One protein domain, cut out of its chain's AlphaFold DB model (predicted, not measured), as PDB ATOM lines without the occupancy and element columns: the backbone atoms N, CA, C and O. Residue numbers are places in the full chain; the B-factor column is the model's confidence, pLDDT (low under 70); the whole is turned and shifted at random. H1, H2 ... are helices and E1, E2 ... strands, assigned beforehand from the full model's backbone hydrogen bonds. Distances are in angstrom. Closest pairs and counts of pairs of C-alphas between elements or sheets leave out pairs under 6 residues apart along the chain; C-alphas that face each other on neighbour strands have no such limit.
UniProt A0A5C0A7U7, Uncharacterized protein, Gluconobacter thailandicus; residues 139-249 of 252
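Overview. This is residues 139 to 249 of the 252 residues of an uncharacterized protein of Gluconobacter thailandicus (UniProt A0A5C0A7U7). A small helical body has H1 near its middle, with H2 beside it and H3 running crosswise to both; a short two-stranded hairpin, E1 and E2, sits by the first residues of H1 and the last of H3, and H5 makes an arm whose free end, residues 244 to 249, sticks out. A long loop, residues 180 to 204, swings round the end of the body away from H5 and leads to the short helix H4. The printed part has 111 residues, with five named helices and two named strands in the order H1, H2, H3, H4, E1, E2, H5; the sheet, E1 - E2, is antiparallel. The class is mostly helix, though under half of the residues, 55, are in named elements. The whole is compact, with a radius of gyration of the C-alphas of 14.9 A, yet elongated, spanning 51 by 29 by 23 A.

Along the chain. H1, residues 142 to 153, begins at C-alpha 142, (-14.360, 1.378, 31.089), and is 16.7 A long. H2 is residues 158 to 165, 10.3 A, and H3 is residues 169 to 179, 15.5 A. H4 is residues 205 to 209. E1, residues 212 to 215, begins at C-alpha 212, (-21.940, -5.694, 21.196), and E2 is residues 222 to 225. H5, residues 237 to 247, is 15.2 A long and ends at C-alpha 247, (-23.295, -20.410, 44.424).

Arrangement. H1 and H2 are close but not clearly touching, with C-alphas 151 and 161 closest at 7.1 A; they run opposite ways at a steep tilt of 38 degrees, only just past shallow. H2 and H3 touch, C-alphas 162 and 169 being closest at 5.3 A, about perpendicular at 87 degrees. H1 only just touches H3, with 3 pairs of C-alphas within 8 A, through its residues 145 to 149 alone; the closest C-alphas are 145 and 179, 7.4 A, and the lines stand at 76 degrees, about perpendicular. H1 only just touches H4, with 3 such pairs, through residue 153 alone, 5.4 A from Leu 207 between C-alphas. E1 and E2 form a hairpin, antiparallel at 143 degrees, with N 214 and O 223 2.8 A apart and N 212 and O 225 2.9 A apart, within hydrogen-bond range. The closest C-alphas of H3 and E2 are those of Ala 179 and Phe 223, 4.7 A. H5 is close to H3 but not clearly touching it, C-alphas 178 and 237 being closest at 6.2 A. In H1, H2, H3, H4 and H5 every O i to N i+4 pair is within hydrogen-bond range.

Size, cuts and confidence. The two C-alphas farthest apart, those of Thr 195 and Gly 249, are 52.4 A apart. The printed part has no cut. The links H3 to H4, 25 residues, and E2 to H5, 11 residues, are long. The mean pLDDT of the printed part is 85.3; residues 230 to 240, of which 237 to 240 belong to H5, and residue 249 are under 70.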
ATOM      1  N   ILE A 139      -4.714  -1.904  35.648       89.19
ATOM      2  CA  ILE A 139      -6.141  -1.778  35.963       89.19
ATOM      3  C   ILE A 139      -6.898  -1.364  34.697       89.19
ATOM      4  O   ILE A 139      -6.703  -0.276  34.174       89.19
ATOM      5  N   TRP A 140      -7.782  -2.232  34.213       88.62
ATOM      6  CA  TRP A 140      -8.619  -1.947  33.046       88.62
ATOM      7  C   TRP A 140      -9.928  -1.291  33.494       88.62
ATOM      8  O   TRP A 140     -10.729  -1.934  34.175       88.62
ATOM      9  N   ASN A 141     -10.116  -0.017  33.146       88.38
ATOM     10  CA  ASN A 141     -11.342   0.740  33.393       88.38
ATOM     11  C   ASN A 141     -12.235   0.716  32.139       88.38
ATOM     12  O   ASN A 141     -11.875   0.142  31.111       88.38
ATOM     13  N   THR A 142     -13.425   1.304  32.223       85.25
ATOM     14  CA  THR A 142     -14.360   1.378  31.089       85.25
ATOM     15  C   THR A 142     -13.737   2.093  29.892       85.25
ATOM     16  O   THR A 142     -13.759   1.550  28.792       85.25
ATOM     17  N   GLN A 143     -13.096   3.243  30.114       87.62
ATOM     18  CA  GLN A 143     -12.469   4.028  29.049       87.62
ATOM     19  C   GLN A 143     -11.348   3.268  28.322       87.62
ATOM     20  O   GLN A 143     -11.321   3.221  27.096       87.62
ATOM     21  N   SER A 144     -10.439   2.617  29.052       90.69
ATOM     22  CA  SER A 144      -9.333   1.870  28.450       90.69
ATOM     23  C   SER A 144      -9.800   0.612  27.729       90.69
ATOM     24  O   SER A 144      -9.183   0.218  26.743       90.69
ATOM     25  N   LEU A 145     -10.916   0.011  28.156       91.75
ATOM     26  CA  LEU A 145     -11.560  -1.081  27.426       91.75
ATOM     27  C   LEU A 145     -12.228  -0.610  26.129       91.75
ATOM     28  O   LEU A 145     -12.163  -1.340  25.141       91.75
ATOM     29  N   HIS A 146     -12.815   0.592  26.102       91.81
ATOM     30  CA  HIS A 146     -13.312   1.203  24.864       91.81
ATOM     31  C   HIS A 146     -12.170   1.495  23.887       91.81
ATOM     32  O   HIS A 146     -12.222   1.035  22.752       91.81
ATOM     33  N   LEU A 147     -11.085   2.127  24.348       92.75
ATOM     34  CA  LEU A 147      -9.904   2.372  23.511       92.75
ATOM     35  C   LEU A 147      -9.284   1.064  22.996       92.75
ATOM     36  O   LEU A 147      -8.925   0.959  21.824       92.75
ATOM     37  N   LEU A 148      -9.191   0.041  23.853       94.25
ATOM     38  CA  LEU A 148      -8.729  -1.286  23.449       94.25
ATOM     39  C   LEU A 148      -9.620  -1.867  22.348       94.25
ATOM     40  O   LEU A 148      -9.100  -2.373  21.359       94.25
ATOM     41  N   ALA A 149     -10.941  -1.792  22.510       94.12
ATOM     42  CA  ALA A 149     -11.905  -2.243  21.515       94.12
ATOM     43  C   ALA A 149     -11.784  -1.473  20.191       94.12
ATOM     44  O   ALA A 149     -11.815  -2.096  19.129       94.12
ATOM     45  N   ASP A 150     -11.580  -0.156  20.251       93.44
ATOM     46  CA  ASP A 150     -11.417   0.704  19.078       93.44
ATOM     47  C   ASP A 150     -10.160   0.387  18.273       93.44
ATOM     48  O   ASP A 150     -10.224   0.314  17.041       93.44
ATOM     49  N   LEU A 151      -9.044   0.128  18.953       94.00
ATOM     50  CA  LEU A 151      -7.814  -0.332  18.309       94.00
ATOM     51  C   LEU A 151      -7.956  -1.771  17.784       94.00
ATOM     52  O   LEU A 151      -7.426  -2.110  16.726       94.00
ATOM     53  N   TRP A 152      -8.703  -2.623  18.491       95.06
ATOM     54  CA  TRP A 152      -8.901  -4.022  18.108       95.06
ATOM     55  C   TRP A 152      -9.673  -4.164  16.795       95.06
ATOM     56  O   TRP A 152      -9.247  -4.911  15.911       95.06
ATOM     57  N   LYS A 153     -10.777  -3.419  16.623       94.06
ATOM     58  CA  LYS A 153     -11.561  -3.430  15.371       94.06
ATOM     59  C   LYS A 153     -10.831  -2.780  14.189       94.06
ATOM     60  O   LYS A 153     -11.196  -3.043  13.050       94.06
ATOM     61  N   ARG A 154      -9.772  -2.001  14.433       93.94
ATOM     62  CA  ARG A 154      -8.856  -1.452  13.409       93.94
ATOM     63  C   ARG A 154      -7.709  -2.401  13.035       93.94
ATOM     64  O   ARG A 154      -6.799  -2.014  12.313       93.94
ATOM     65  N   LEU A 155      -7.743  -3.648  13.515       93.75
ATOM     66  CA  LEU A 155      -6.758  -4.698  13.218       93.75
ATOM     67  C   LEU A 155      -5.321  -4.389  13.668       93.75
ATOM     68  O   LEU A 155      -4.366  -5.002  13.181       93.75
ATOM     69  N   TYR A 156      -5.142  -3.520  14.664       94.25
ATOM     70  CA  TYR A 156      -3.826  -3.328  15.261       94.25
ATOM     71  C   TYR A 156      -3.325  -4.596  15.959       94.25
ATOM     72  O   TYR A 156      -4.076  -5.351  16.588       94.25
ATOM     73  N   SER A 157      -2.023  -4.849  15.834       94.44
ATOM     74  CA  SER A 157      -1.329  -5.931  16.526       94.44
ATOM     75  C   SER A 157      -1.390  -5.724  18.046       94.44
ATOM     76  O   SER A 157      -1.263  -4.591  18.504       94.44
ATOM     77  N   PRO A 158      -1.491  -6.776  18.880       94.56
ATOM     78  CA  PRO A 158      -1.509  -6.612  20.326       94.56
ATOM     79  C   PRO A 158      -0.152  -6.123  20.839       94.56
ATOM     80  O   PRO A 158      -0.087  -5.594  21.938       94.56
ATOM     81  N   ALA A 159       0.919  -6.281  20.048       93.81
ATOM     82  CA  ALA A 159       2.218  -5.671  20.317       93.81
ATOM     83  C   ALA A 159       2.158  -4.143  20.169       93.81
ATOM     84  O   ALA A 159       2.548  -3.446  21.093       93.81
ATOM     85  N   PHE A 160       1.567  -3.644  19.078       94.00
ATOM     86  CA  PHE A 160       1.343  -2.210  18.868       94.00
ATOM     87  C   PHE A 160       0.446  -1.622  19.960       94.00
ATOM     88  O   PHE A 160       0.761  -0.604  20.558       94.00
ATOM     89  N   ILE A 161      -0.652  -2.306  20.290       93.88
ATOM     90  CA  ILE A 161      -1.557  -1.873  21.362       93.88
ATOM     91  C   ILE A 161      -0.835  -1.864  22.721       93.88
ATOM     92  O   ILE A 161      -1.080  -0.998  23.558       93.88
ATOM     93  N   ALA A 162       0.052  -2.832  22.963       93.81
ATOM     94  CA  ALA A 162       0.845  -2.882  24.183       93.81
ATOM     95  C   ALA A 162       1.838  -1.716  24.263       93.81
ATOM     96  O   ALA A 162       1.940  -1.108  25.322       93.81
ATOM     97  N   GLU A 163       2.497  -1.372  23.159       91.62
ATOM     98  CA  GLU A 163       3.349  -0.186  23.052       91.62
ATOM     99  C   GLU A 163       2.547   1.100  23.283       91.62
ATOM    100  O   GLU A 163       2.917   1.900  24.138       91.62
ATOM    101  N   TYR A 164       1.380   1.222  22.645       90.00
ATOM    102  CA  TYR A 164       0.471   2.359  22.802       90.00
ATOM    103  C   TYR A 164       0.039   2.588  24.261       90.00
ATOM    104  O   TYR A 164      -0.026   3.723  24.721       90.00
ATOM    105  N   PHE A 165      -0.234   1.520  25.019       89.50
ATOM    106  CA  PHE A 165      -0.582   1.625  26.443       89.50
ATOM    107  C   PHE A 165       0.631   1.594  27.395       89.50
ATOM    108  O   PHE A 165       0.444   1.692  28.611       89.50
ATOM    109  N   GLY A 166       1.858   1.395  26.902       89.69
ATOM    110  CA  GLY A 166       3.045   1.188  27.745       89.69
ATOM    111  C   GLY A 166       2.963  -0.075  28.620       89.69
ATOM    112  O   GLY A 166       3.395  -0.094  29.781       89.69
ATOM    113  N   LEU A 167       2.343  -1.136  28.100       91.38
ATOM    114  CA  LEU A 167       2.087  -2.404  28.783       91.38
ATOM    115  C   LEU A 167       2.817  -3.578  28.110       91.38
ATOM    116  O   LEU A 167       3.390  -3.470  27.034       91.38
ATOM    117  N   LYS A 168       2.795  -4.754  28.751       92.38
ATOM    118  CA  LYS A 168       3.340  -5.992  28.165       92.38
ATOM    119  C   LYS A 168       2.314  -6.637  27.230       92.38
ATOM    120  O   LYS A 168       1.140  -6.720  27.593       92.38
ATOM    121  N   TYR A 169       2.762  -7.235  26.127       93.19
ATOM    122  CA  TYR A 169       1.920  -7.967  25.161       93.19
ATOM    123  C   TYR A 169       0.880  -8.894  25.820       93.19
ATOM    124  O   TYR A 169      -0.322  -8.782  25.579       93.19
ATOM    125  N   ASN A 170       1.325  -9.762  26.738       94.06
ATOM    126  CA  ASN A 170       0.445 -10.722  27.411       94.06
ATOM    127  C   ASN A 170      -0.686 -10.044  28.196       94.06
ATOM    128  O   ASN A 170      -1.786 -10.585  28.280       94.06
ATOM    129  N   THR A 171      -0.447  -8.856  28.755       93.00
ATOM    130  CA  THR A 171      -1.469  -8.145  29.534       93.00
ATOM    131  C   THR A 171      -2.612  -7.651  28.656       93.00
ATOM    132  O   THR A 171      -3.766  -7.785  29.061       93.00
ATOM    133  N   VAL A 172      -2.311  -7.191  27.438       94.44
ATOM    134  CA  VAL A 172      -3.305  -6.783  26.438       94.44
ATOM    135  C   VAL A 172      -4.088  -7.992  25.936       94.44
ATOM    136  O   VAL A 172      -5.315  -7.976  25.963       94.44
ATOM    137  N   CYS A 173      -3.410  -9.086  25.575       93.69
ATOM    138  CA  CYS A 173      -4.078 -10.316  25.131       93.69
ATOM    139  C   CYS A 173      -5.023 -10.882  26.201       93.69
ATOM    140  O   CYS A 173      -6.158 -11.269  25.913       93.69
ATOM    141  N   MET A 174      -4.581 -10.899  27.461       92.94
ATOM    142  CA  MET A 174      -5.422 -11.326  28.576       92.94
ATOM    143  C   MET A 174      -6.593 -10.370  28.827       92.94
ATOM    144  O   MET A 174      -7.660 -10.828  29.235       92.94
ATOM    145  N   ALA A 175      -6.402  -9.063  28.636       92.56
ATOM    146  CA  ALA A 175      -7.465  -8.075  28.772       92.56
ATOM    147  C   ALA A 175      -8.517  -8.240  27.675       92.56
ATOM    148  O   ALA A 175      -9.692  -8.378  27.999       92.56
ATOM    149  N   ALA A 176      -8.093  -8.360  26.417       93.44
ATOM    150  CA  ALA A 176      -8.960  -8.614  25.270       93.44
ATOM    151  C   ALA A 176      -9.818  -9.871  25.472       93.44
ATOM    152  O   ALA A 176     -11.041  -9.826  25.338       93.44
ATOM    153  N   LYS A 177      -9.193 -10.976  25.906       90.88
ATOM    154  CA  LYS A 177      -9.905 -12.225  26.212       90.88
ATOM    155  C   LYS A 177     -10.919 -12.059  27.348       90.88
ATOM    156  O   LYS A 177     -12.016 -12.598  27.268       90.88
ATOM    157  N   ARG A 178     -10.576 -11.321  28.410       89.69
ATOM    158  CA  ARG A 178     -11.494 -11.056  29.538       89.69
ATOM    159  C   ARG A 178     -12.636 -10.115  29.173       89.69
ATOM    160  O   ARG A 178     -13.715 -10.246  29.742       89.69
ATOM    161  N   ALA A 179     -12.375  -9.181  28.268       89.75
ATOM    162  CA  ALA A 179     -13.350  -8.238  27.754       89.75
ATOM    163  C   ALA A 179     -14.296  -8.874  26.726       89.75
ATOM    164  O   ALA A 179     -15.277  -8.237  26.379       89.75
ATOM    165  N   GLY A 180     -14.035 -10.100  26.258       89.75
ATOM    166  CA  GLY A 180     -14.878 -10.782  25.271       89.75
ATOM    167  C   GLY A 180     -14.663 -10.296  23.836       89.75
ATOM    168  O   GLY A 180     -15.569 -10.388  23.013       89.75
ATOM    169  N   LEU A 181     -13.477  -9.762  23.523       91.88
ATOM    170  CA  LEU A 181     -13.165  -9.331  22.161       91.88
ATOM    171  C   LEU A 181     -13.079 -10.532  21.203       91.88
ATOM    172  O   LEU A 181     -12.560 -11.587  21.590       91.88
ATOM    173  N   PRO A 182     -13.550 -10.382  19.951       91.50
ATOM    174  CA  PRO A 182     -13.547 -11.460  18.973       91.50
ATOM    175  C   PRO A 182     -12.124 -11.888  18.601       91.50
ATOM    176  O   PRO A 182     -11.173 -11.095  18.605       91.50
ATOM    177  N   SER A 183     -11.991 -13.167  18.241       90.00
ATOM    178  CA  SER A 183     -10.758 -13.684  17.654       90.00
ATOM    179  C   SER A 183     -10.535 -13.055  16.283       90.00
ATOM    180  O   SER A 183     -11.448 -12.964  15.469       90.00
ATOM    181  N   ARG A 184      -9.292 -12.661  16.022       90.19
ATOM    182  CA  ARG A 184      -8.837 -12.067  14.756       90.19
ATOM    183  C   ARG A 184      -7.901 -13.003  13.981       90.19
ATOM    184  O   ARG A 184      -7.047 -12.547  13.227       90.19
ATOM    185  N   ALA A 185      -8.012 -14.310  14.221       87.94
ATOM    186  CA  ALA A 185      -7.268 -15.313  13.466       87.94
ATOM    187  C   ALA A 185      -7.642 -15.220  11.976       87.94
ATOM    188  O   ALA A 185      -8.821 -15.185  11.643       87.94
ATOM    189  N   GLY A 186      -6.637 -15.149  11.101       87.69
ATOM    190  CA  GLY A 186      -6.828 -15.035   9.650       87.69
ATOM    191  C   GLY A 186      -6.849 -13.608   9.091       87.69
ATOM    192  O   GLY A 186      -6.774 -13.454   7.878       87.69
ATOM    193  N   PHE A 187      -6.882 -12.565   9.928       88.44
ATOM    194  CA  PHE A 187      -6.714 -11.183   9.460       88.44
ATOM    195  C   PHE A 187      -5.241 -10.765   9.450       88.44
ATOM    196  O   PHE A 187      -4.466 -11.153  10.329       88.44
ATOM    197  N   THR A 188      -4.860  -9.924   8.488       91.12
ATOM    198  CA  THR A 188      -3.555  -9.255   8.475       91.12
ATOM    199  C   THR A 188      -3.551  -8.120   9.496       91.12
ATOM    200  O   THR A 188      -4.465  -7.302   9.557       91.12
ATOM    201  N   LEU A 189      -2.537  -8.109  10.361       93.31
ATOM    202  CA  LEU A 189      -2.495  -7.228  11.527       93.31
ATOM    203  C   LEU A 189      -1.473  -6.120  11.329       93.31
ATOM    204  O   LEU A 189      -0.312  -6.395  11.020       93.31
ATOM    205  N   LEU A 190      -1.882  -4.884  11.596       90.69
ATOM    206  CA  LEU A 190      -1.017  -3.716  11.481       90.69
ATOM    207  C   LEU A 190      -0.071  -3.646  12.682       90.69
ATOM    208  O   LEU A 190      -0.509  -3.621  13.835       90.69
ATOM    209  N   ARG A 191       1.242  -3.653  12.427       89.88
ATOM    210  CA  ARG A 191       2.270  -3.505  13.474       89.88
ATOM    211  C   ARG A 191       2.611  -2.047  13.775       89.88
ATOM    212  O   ARG A 191       3.114  -1.780  14.855       89.88
ATOM    213  N   THR A 192       2.313  -1.144  12.851       88.81
ATOM    214  CA  THR A 192       2.544   0.300  12.947       88.81
ATOM    215  C   THR A 192       1.294   1.041  12.477       88.81
ATOM    216  O   THR A 192       0.514   0.503  11.682       88.81
ATOM    217  N   SER A 193       1.060   2.254  12.986       84.31
ATOM    218  CA  SER A 193      -0.020   3.106  12.492       84.31
ATOM    219  C   SER A 193       0.398   3.784  11.181       84.31
ATOM    220  O   SER A 193       1.468   4.382  11.126       84.31
ATOM    221  N   PRO A 194      -0.430   3.723  10.120       81.38
ATOM    222  CA  PRO A 194      -0.178   4.463   8.877       81.38
ATOM    223  C   PRO A 194      -0.316   5.987   9.027       81.38
ATOM    224  O   PRO A 194       0.154   6.737   8.182       81.38
ATOM    225  N   THR A 195      -1.007   6.437  10.075       83.56
ATOM    226  CA  THR A 195      -1.358   7.839  10.336       83.56
ATOM    227  C   THR A 195      -0.867   8.235  11.728       83.56
ATOM    228  O   THR A 195      -0.745   7.372  12.603       83.56
ATOM    229  N   GLU A 196      -0.630   9.532  11.947       79.81
ATOM    230  CA  GLU A 196      -0.253  10.091  13.256       79.81
ATOM    231  C   GLU A 196      -1.293   9.773  14.340       79.81
ATOM    232  O   GLU A 196      -0.941   9.408  15.458       79.81
ATOM    233  N   ASN A 197      -2.586   9.838  13.996       85.38
ATOM    234  CA  ASN A 197      -3.664   9.425  14.886       85.38
ATOM    235  C   ASN A 197      -4.082   7.964  14.607       85.38
ATOM    236  O   ASN A 197      -4.669   7.696  13.552       85.38
ATOM    237  N   PRO A 198      -3.878   7.017  15.546       86.06
ATOM    238  CA  PRO A 198      -4.248   5.613  15.351       86.06
ATOM    239  C   PRO A 198      -5.767   5.389  15.246       86.06
ATOM    240  O   PRO A 198      -6.213   4.388  14.690       86.06
ATOM    241  N   PHE A 199      -6.597   6.314  15.732       87.56
ATOM    242  CA  PHE A 199      -8.058   6.186  15.649       87.56
ATOM    243  C   PHE A 199      -8.636   6.668  14.314       87.56
ATOM    244  O   PHE A 199      -9.787   6.356  14.003       87.56
ATOM    245  N   ALA A 200      -7.847   7.375  13.498       86.75
ATOM    246  CA  ALA A 200      -8.278   7.840  12.180       86.75
ATOM    247  C   ALA A 200      -8.391   6.700  11.150       86.75
ATOM    248  O   ALA A 200      -9.106   6.831  10.159       86.75
ATOM    249  N   VAL A 201      -7.716   5.567  11.384       87.38
ATOM    250  CA  VAL A 201      -7.789   4.392  10.505       87.38
ATOM    251  C   VAL A 201      -9.210   3.825  10.490       87.38
ATOM    252  O   VAL A 201      -9.858   3.722  11.533       87.38
ATOM    253  N   ALA A 202      -9.683   3.443   9.301       88.25
ATOM    254  CA  ALA A 202     -11.010   2.874   9.113       88.25
ATOM    255  C   ALA A 202     -11.198   1.576   9.916       88.25
ATOM    256  O   ALA A 202     -10.306   0.732  10.024       88.25
ATOM    257  N   GLU A 203     -12.389   1.415  10.483       91.94
ATOM    258  CA  GLU A 203     -12.744   0.251  11.290       91.94
ATOM    259  C   GLU A 203     -13.118  -0.934  10.400       91.94
ATOM    260  O   GLU A 203     -13.794  -0.780   9.384       91.94
ATOM    261  N   ASN A 204     -12.740  -2.145  10.805       92.69
ATOM    262  CA  ASN A 204     -13.209  -3.347  10.136       92.69
ATOM    263  C   ASN A 204     -14.673  -3.611  10.522       92.69
ATOM    264  O   ASN A 204     -14.967  -3.987  11.661       92.69
ATOM    265  N   ALA A 205     -15.581  -3.450   9.556       91.06
ATOM    266  CA  ALA A 205     -17.019  -3.637   9.745       91.06
ATOM    267  C   ALA A 205     -17.374  -5.028  10.298       91.06
ATOM    268  O   ALA A 205     -18.255  -5.150  11.151       91.06
ATOM    269  N   THR A 206     -16.656  -6.076   9.882       91.12
ATOM    270  CA  THR A 206     -16.883  -7.448  10.355       91.12
ATOM    271  C   THR A 206     -16.601  -7.559  11.847       91.12
ATOM    272  O   THR A 206     -17.464  -8.015  12.592       91.12
ATOM    273  N   LEU A 207     -15.438  -7.096  12.316       91.31
ATOM    274  CA  LEU A 207     -15.108  -7.148  13.745       91.31
ATOM    275  C   LEU A 207     -15.998  -6.219  14.571       91.31
ATOM    276  O   LEU A 207     -16.463  -6.620  15.635       91.31
ATOM    277  N   ALA A 208     -16.290  -5.018  14.069       91.38
ATOM    278  CA  ALA A 208     -17.191  -4.085  14.737       91.38
ATOM    279  C   ALA A 208     -18.592  -4.692  14.929       91.38
ATOM    280  O   ALA A 208     -19.150  -4.625  16.024       91.38
ATOM    281  N   SER A 209     -19.126  -5.380  13.911       88.12
ATOM    282  CA  SER A 209     -20.430  -6.055  13.996       88.12
ATOM    283  C   SER A 209     -20.468  -7.179  15.038       88.12
ATOM    284  O   SER A 209     -21.517  -7.464  15.613       88.12
ATOM    285  N   GLN A 210     -19.318  -7.794  15.328       89.94
ATOM    286  CA  GLN A 210     -19.180  -8.857  16.321       89.94
ATOM    287  C   GLN A 210     -19.077  -8.330  17.761       89.94
ATOM    288  O   GLN A 210     -19.067  -9.129  18.695       89.94
ATOM    289  N   MET A 211     -18.992  -7.014  17.968       90.88
ATOM    290  CA  MET A 211     -18.699  -6.407  19.268       90.88
ATOM    291  C   MET A 211     -19.906  -5.644  19.819       90.88
ATOM    292  O   MET A 211     -19.988  -4.422  19.722       90.88
ATOM    293  N   ILE A 212     -20.841  -6.345  20.468       88.19
ATOM    294  CA  ILE A 212     -21.940  -5.694  21.196       88.19
ATOM    295  C   ILE A 212     -21.460  -5.331  22.601       88.19
ATOM    296  O   ILE A 212     -21.265  -6.214  23.436       88.19
ATOM    297  N   ALA A 213     -21.303  -4.038  22.881       88.31
ATOM    298  CA  ALA A 213     -20.944  -3.560  24.212       88.31
ATOM    299  C   ALA A 213     -22.092  -3.770  25.217       88.31
ATOM    300  O   ALA A 213     -23.256  -3.463  24.946       88.31
ATOM    301  N   ARG A 214     -21.755  -4.284  26.399       86.44
ATOM    302  CA  ARG A 214     -22.648  -4.494  27.545       86.44
ATOM    303  C   ARG A 214     -21.953  -4.041  28.821       86.44
ATOM    304  O   ARG A 214     -20.733  -4.115  28.935       86.44
ATOM    305  N   THR A 215     -22.729  -3.620  29.808       86.94
ATOM    306  CA  THR A 215     -22.236  -3.278  31.144       86.94
ATOM    307  C   THR A 215     -22.611  -4.385  32.119       86.94
ATOM    308  O   THR A 215     -23.743  -4.864  32.155       86.94
ATOM    309  N   CYS A 216     -21.646  -4.853  32.908       78.56
ATOM    310  CA  CYS A 216     -21.935  -5.836  33.945       78.56
ATOM    311  C   CYS A 216     -22.586  -5.148  35.145       78.56
ATOM    312  O   CYS A 216     -21.941  -4.321  35.775       78.56
ATOM    313  N   GLY A 217     -23.800  -5.545  35.533       70.75
ATOM    314  CA  GLY A 217     -24.499  -4.934  36.673       70.75
ATOM    315  C   GLY A 217     -23.855  -5.160  38.050       70.75
ATOM    316  O   GLY A 217     -24.258  -4.529  39.017       70.75
ATOM    317  N   ILE A 218     -22.863  -6.054  38.166       72.88
ATOM    318  CA  ILE A 218     -22.147  -6.308  39.430       72.88
ATOM    319  C   ILE A 218     -20.894  -5.433  39.531       72.88
ATOM    320  O   ILE A 218     -20.627  -4.842  40.573       72.88
ATOM    321  N   THR A 219     -20.092  -5.390  38.464       75.19
ATOM    322  CA  THR A 219     -18.792  -4.703  38.456       75.19
ATOM    323  C   THR A 219     -18.836  -3.331  37.785       75.19
ATOM    324  O   THR A 219     -17.836  -2.625  37.831       75.19
ATOM    325  N   ASN A 220     -19.945  -2.968  37.129       77.44
ATOM    326  CA  ASN A 220     -20.104  -1.792  36.259       77.44
ATOM    327  C   ASN A 220     -19.029  -1.665  35.163       77.44
ATOM    328  O   ASN A 220     -18.842  -0.613  34.564       77.44
ATOM    329  N   THR A 221     -18.328  -2.759  34.863       81.12
ATOM    330  CA  THR A 221     -17.311  -2.814  33.811       81.12
ATOM    331  C   THR A 221     -17.951  -3.169  32.477       81.12
ATOM    332  O   THR A 221     -18.799  -4.070  32.420       81.12
ATOM    333  N   VAL A 222     -17.489  -2.527  31.408       88.00
ATOM    334  CA  VAL A 222     -17.888  -2.851  30.035       88.00
ATOM    335  C   VAL A 222     -17.250  -4.168  29.593       88.00
ATOM    336  O   VAL A 222     -16.105  -4.469  29.931       88.00
ATOM    337  N   PHE A 223     -18.006  -4.966  28.852       89.38
ATOM    338  CA  PHE A 223     -17.531  -6.140  28.130       89.38
ATOM    339  C   PHE A 223     -18.246  -6.231  26.779       89.38
ATOM    340  O   PHE A 223     -19.281  -5.599  26.568       89.38
ATOM    341  N   PHE A 224     -17.689  -7.008  25.862       90.75
ATOM    342  CA  PHE A 224     -18.174  -7.172  24.501       90.75
ATOM    343  C   PHE A 224     -18.689  -8.591  24.309       90.75
ATOM    344  O   PHE A 224     -18.107  -9.558  24.801       90.75
ATOM    345  N   GLN A 225     -19.815  -8.699  23.618       87.94
ATOM    346  CA  GLN A 225     -20.491  -9.956  23.355       87.94
ATOM    347  C   GLN A 225     -20.718 -10.119  21.857       87.94
ATOM    348  O   GLN A 225     -21.140  -9.179  21.177       87.94
ATOM    349  N   HIS A 226     -20.507 -11.335  21.362       86.62
ATOM    350  CA  HIS A 226     -20.832 -11.674  19.990       86.62
ATOM    351  C   HIS A 226     -22.361 -11.690  19.779       86.62
ATOM    352  O   HIS A 226     -23.082 -12.243  20.613       86.62
ATOM    353  N   PRO A 227     -22.900 -11.151  18.666       86.44
ATOM    354  CA  PRO A 227     -24.342 -11.121  18.404       86.44
ATOM    355  C   PRO A 227     -25.043 -12.477  18.512       86.44
ATOM    356  O   PRO A 227     -26.166 -12.550  19.011       86.44
ATOM    357  N   LYS A 228     -24.371 -13.557  18.090       83.06
ATOM    358  CA  LYS A 228     -24.886 -14.937  18.194       83.06
ATOM    359  C   LYS A 228     -25.139 -15.375  19.641       83.06
ATOM    360  O   LYS A 228     -26.070 -16.137  19.883       83.06
ATOM    361  N   ASP A 229     -24.396 -14.827  20.597       78.38
ATOM    362  CA  ASP A 229     -24.469 -15.228  22.003       78.38
ATOM    363  C   ASP A 229     -25.469 -14.373  22.798       78.38
ATOM    364  O   ASP A 229     -25.690 -14.610  23.982       78.38
ATOM    365  N   ARG A 230     -26.135 -13.396  22.158       68.56
ATOM    366  CA  ARG A 230     -27.035 -12.416  22.801       68.56
ATOM    367  C   ARG A 230     -28.160 -13.047  23.637       68.56
ATOM    368  O   ARG A 230     -28.658 -12.395  24.550       68.56
ATOM    369  N   ARG A 231     -28.586 -14.274  23.314       62.81
ATOM    370  CA  ARG A 231     -29.689 -14.982  23.997       62.81
ATOM    371  C   ARG A 231     -29.266 -15.690  25.287       62.81
ATOM    372  O   ARG A 231     -30.130 -16.068  26.069       62.81
ATOM    373  N   GLN A 232     -27.970 -15.865  25.522       61.53
ATOM    374  CA  GLN A 232     -27.456 -16.435  26.761       61.53
ATOM    375  C   GLN A 232     -27.197 -15.293  27.762       61.53
ATOM    376  O   GLN A 232     -26.633 -14.253  27.415       61.53
ATOM    377  N   GLN A 233     -27.651 -15.443  29.010       57.22
ATOM    378  CA  GLN A 233     -27.337 -14.484  30.073       57.22
ATOM    379  C   GLN A 233     -25.850 -14.611  30.426       57.22
ATOM    380  O   GLN A 233     -25.452 -15.522  31.147       57.22
ATOM    381  N   HIS A 234     -25.020 -13.703  29.914       54.91
ATOM    382  CA  HIS A 234     -23.596 -13.676  30.231       54.91
ATOM    383  C   HIS A 234     -23.282 -12.563  31.227       54.91
ATOM    384  O   HIS A 234     -23.555 -11.385  30.992       54.91
ATOM    385  N   TYR A 235     -22.653 -12.943  32.334       59.53
ATOM    386  CA  TYR A 235     -21.963 -12.010  33.212       59.53
ATOM    387  C   TYR A 235     -20.563 -11.722  32.638       59.53
ATOM    388  O   TYR A 235     -20.011 -12.540  31.898       59.53
ATOM    389  N   SER A 236     -19.951 -10.582  32.993       64.19
ATOM    390  CA  SER A 236     -18.508 -10.397  32.749       64.19
ATOM    391  C   SER A 236     -17.748 -11.573  33.368       64.19
ATOM    392  O   SER A 236     -18.210 -12.126  34.360       64.19
ATOM    393  N   TYR A 237     -16.571 -11.956  32.863       65.50
ATOM    394  CA  TYR A 237     -15.820 -13.084  33.447       65.50
ATOM    395  C   TYR A 237     -15.627 -12.946  34.975       65.50
ATOM    396  O   TYR A 237     -15.682 -13.925  35.717       65.50
ATOM    397  N   LEU A 238     -15.450 -11.712  35.467       64.00
ATOM    398  CA  LEU A 238     -15.410 -11.416  36.902       64.00
ATOM    399  C   LEU A 238     -16.777 -11.586  37.576       64.00
ATOM    400  O   LEU A 238     -16.841 -12.152  38.664       64.00
ATOM    401  N   GLY A 239     -17.853 -11.132  36.932       69.00
ATOM    402  CA  GLY A 239     -19.227 -11.376  37.359       69.00
ATOM    403  C   GLY A 239     -19.553 -12.868  37.443       69.00
ATOM    404  O   GLY A 239     -20.016 -13.306  38.490       69.00
ATOM    405  N   SER A 240     -19.222 -13.668  36.422       69.38
ATOM    406  CA  SER A 240     -19.422 -15.125  36.423       69.38
ATOM    407  C   SER A 240     -18.693 -15.776  37.592       69.38
ATOM    408  O   SER A 240     -19.308 -16.492  38.374       69.38
ATOM    409  N   ARG A 241     -17.415 -15.432  37.809       72.56
ATOM    410  CA  ARG A 241     -16.653 -15.934  38.964       72.56
ATOM    411  C   ARG A 241     -17.242 -15.511  40.312       72.56
ATOM    412  O   ARG A 241     -17.115 -16.250  41.287       72.56
ATOM    413  N   LEU A 242     -17.837 -14.321  40.404       71.62
ATOM    414  CA  LEU A 242     -18.520 -13.861  41.618       71.62
ATOM    415  C   LEU A 242     -19.820 -14.636  41.857       71.62
ATOM    416  O   LEU A 242     -20.079 -15.026  42.997       71.62
ATOM    417  N   VAL A 243     -20.601 -14.895  40.804       73.75
ATOM    418  CA  VAL A 243     -21.810 -15.726  40.875       73.75
ATOM    419  C   VAL A 243     -21.452 -17.163  41.263       73.75
ATOM    420  O   VAL A 243     -22.032 -17.682  42.213       73.75
ATOM    421  N   GLU A 244     -20.441 -17.769  40.635       77.12
ATOM    422  CA  GLU A 244     -19.925 -19.106  40.976       77.12
ATOM    423  C   GLU A 244     -19.454 -19.188  42.433       77.12
ATOM    424  O   GLU A 244     -19.759 -20.148  43.143       77.12
ATOM    425  N   ARG A 245     -18.738 -18.167  42.922       72.62
ATOM    426  CA  ARG A 245     -18.298 -18.110  44.323       72.62
ATOM    427  C   ARG A 245     -19.484 -18.029  45.289       72.62
ATOM    428  O   ARG A 245     -19.467 -18.680  46.330       72.62
ATOM    429  N   ARG A 246     -20.510 -17.243  44.949       70.69
ATOM    430  CA  ARG A 246     -21.741 -17.136  45.746       70.69
ATOM    431  C   ARG A 246     -22.529 -18.452  45.728       70.69
ATOM    432  O   ARG A 246     -23.006 -18.860  46.781       70.69
ATOM    433  N   ALA A 247     -22.614 -19.123  44.580       74.12
ATOM    434  CA  ALA A 247     -23.295 -20.410  44.424       74.12
ATOM    435  C   ALA A 247     -22.578 -21.561  45.153       74.12
ATOM    436  O   ALA A 247     -23.229 -22.424  45.728       74.12
ATOM    437  N   SER A 248     -21.244 -21.546  45.194       78.19
ATOM    438  CA  SER A 248     -20.431 -22.553  45.895       78.19
ATOM    439  C   SER A 248     -20.343 -22.350  47.415       78.19
ATOM    440  O   SER A 248     -19.636 -23.097  48.088       78.19
ATOM    441  N   GLY A 249     -21.011 -21.334  47.979       63.56
ATOM    442  CA  GLY A 249     -20.984 -21.037  49.420       63.56
ATOM    443  C   GLY A 249     -19.606 -20.622  49.963       63.56
ATOM    444  O   GLY A 249     -19.441 -20.427  51.167       63.56
TER     445      GLY A 249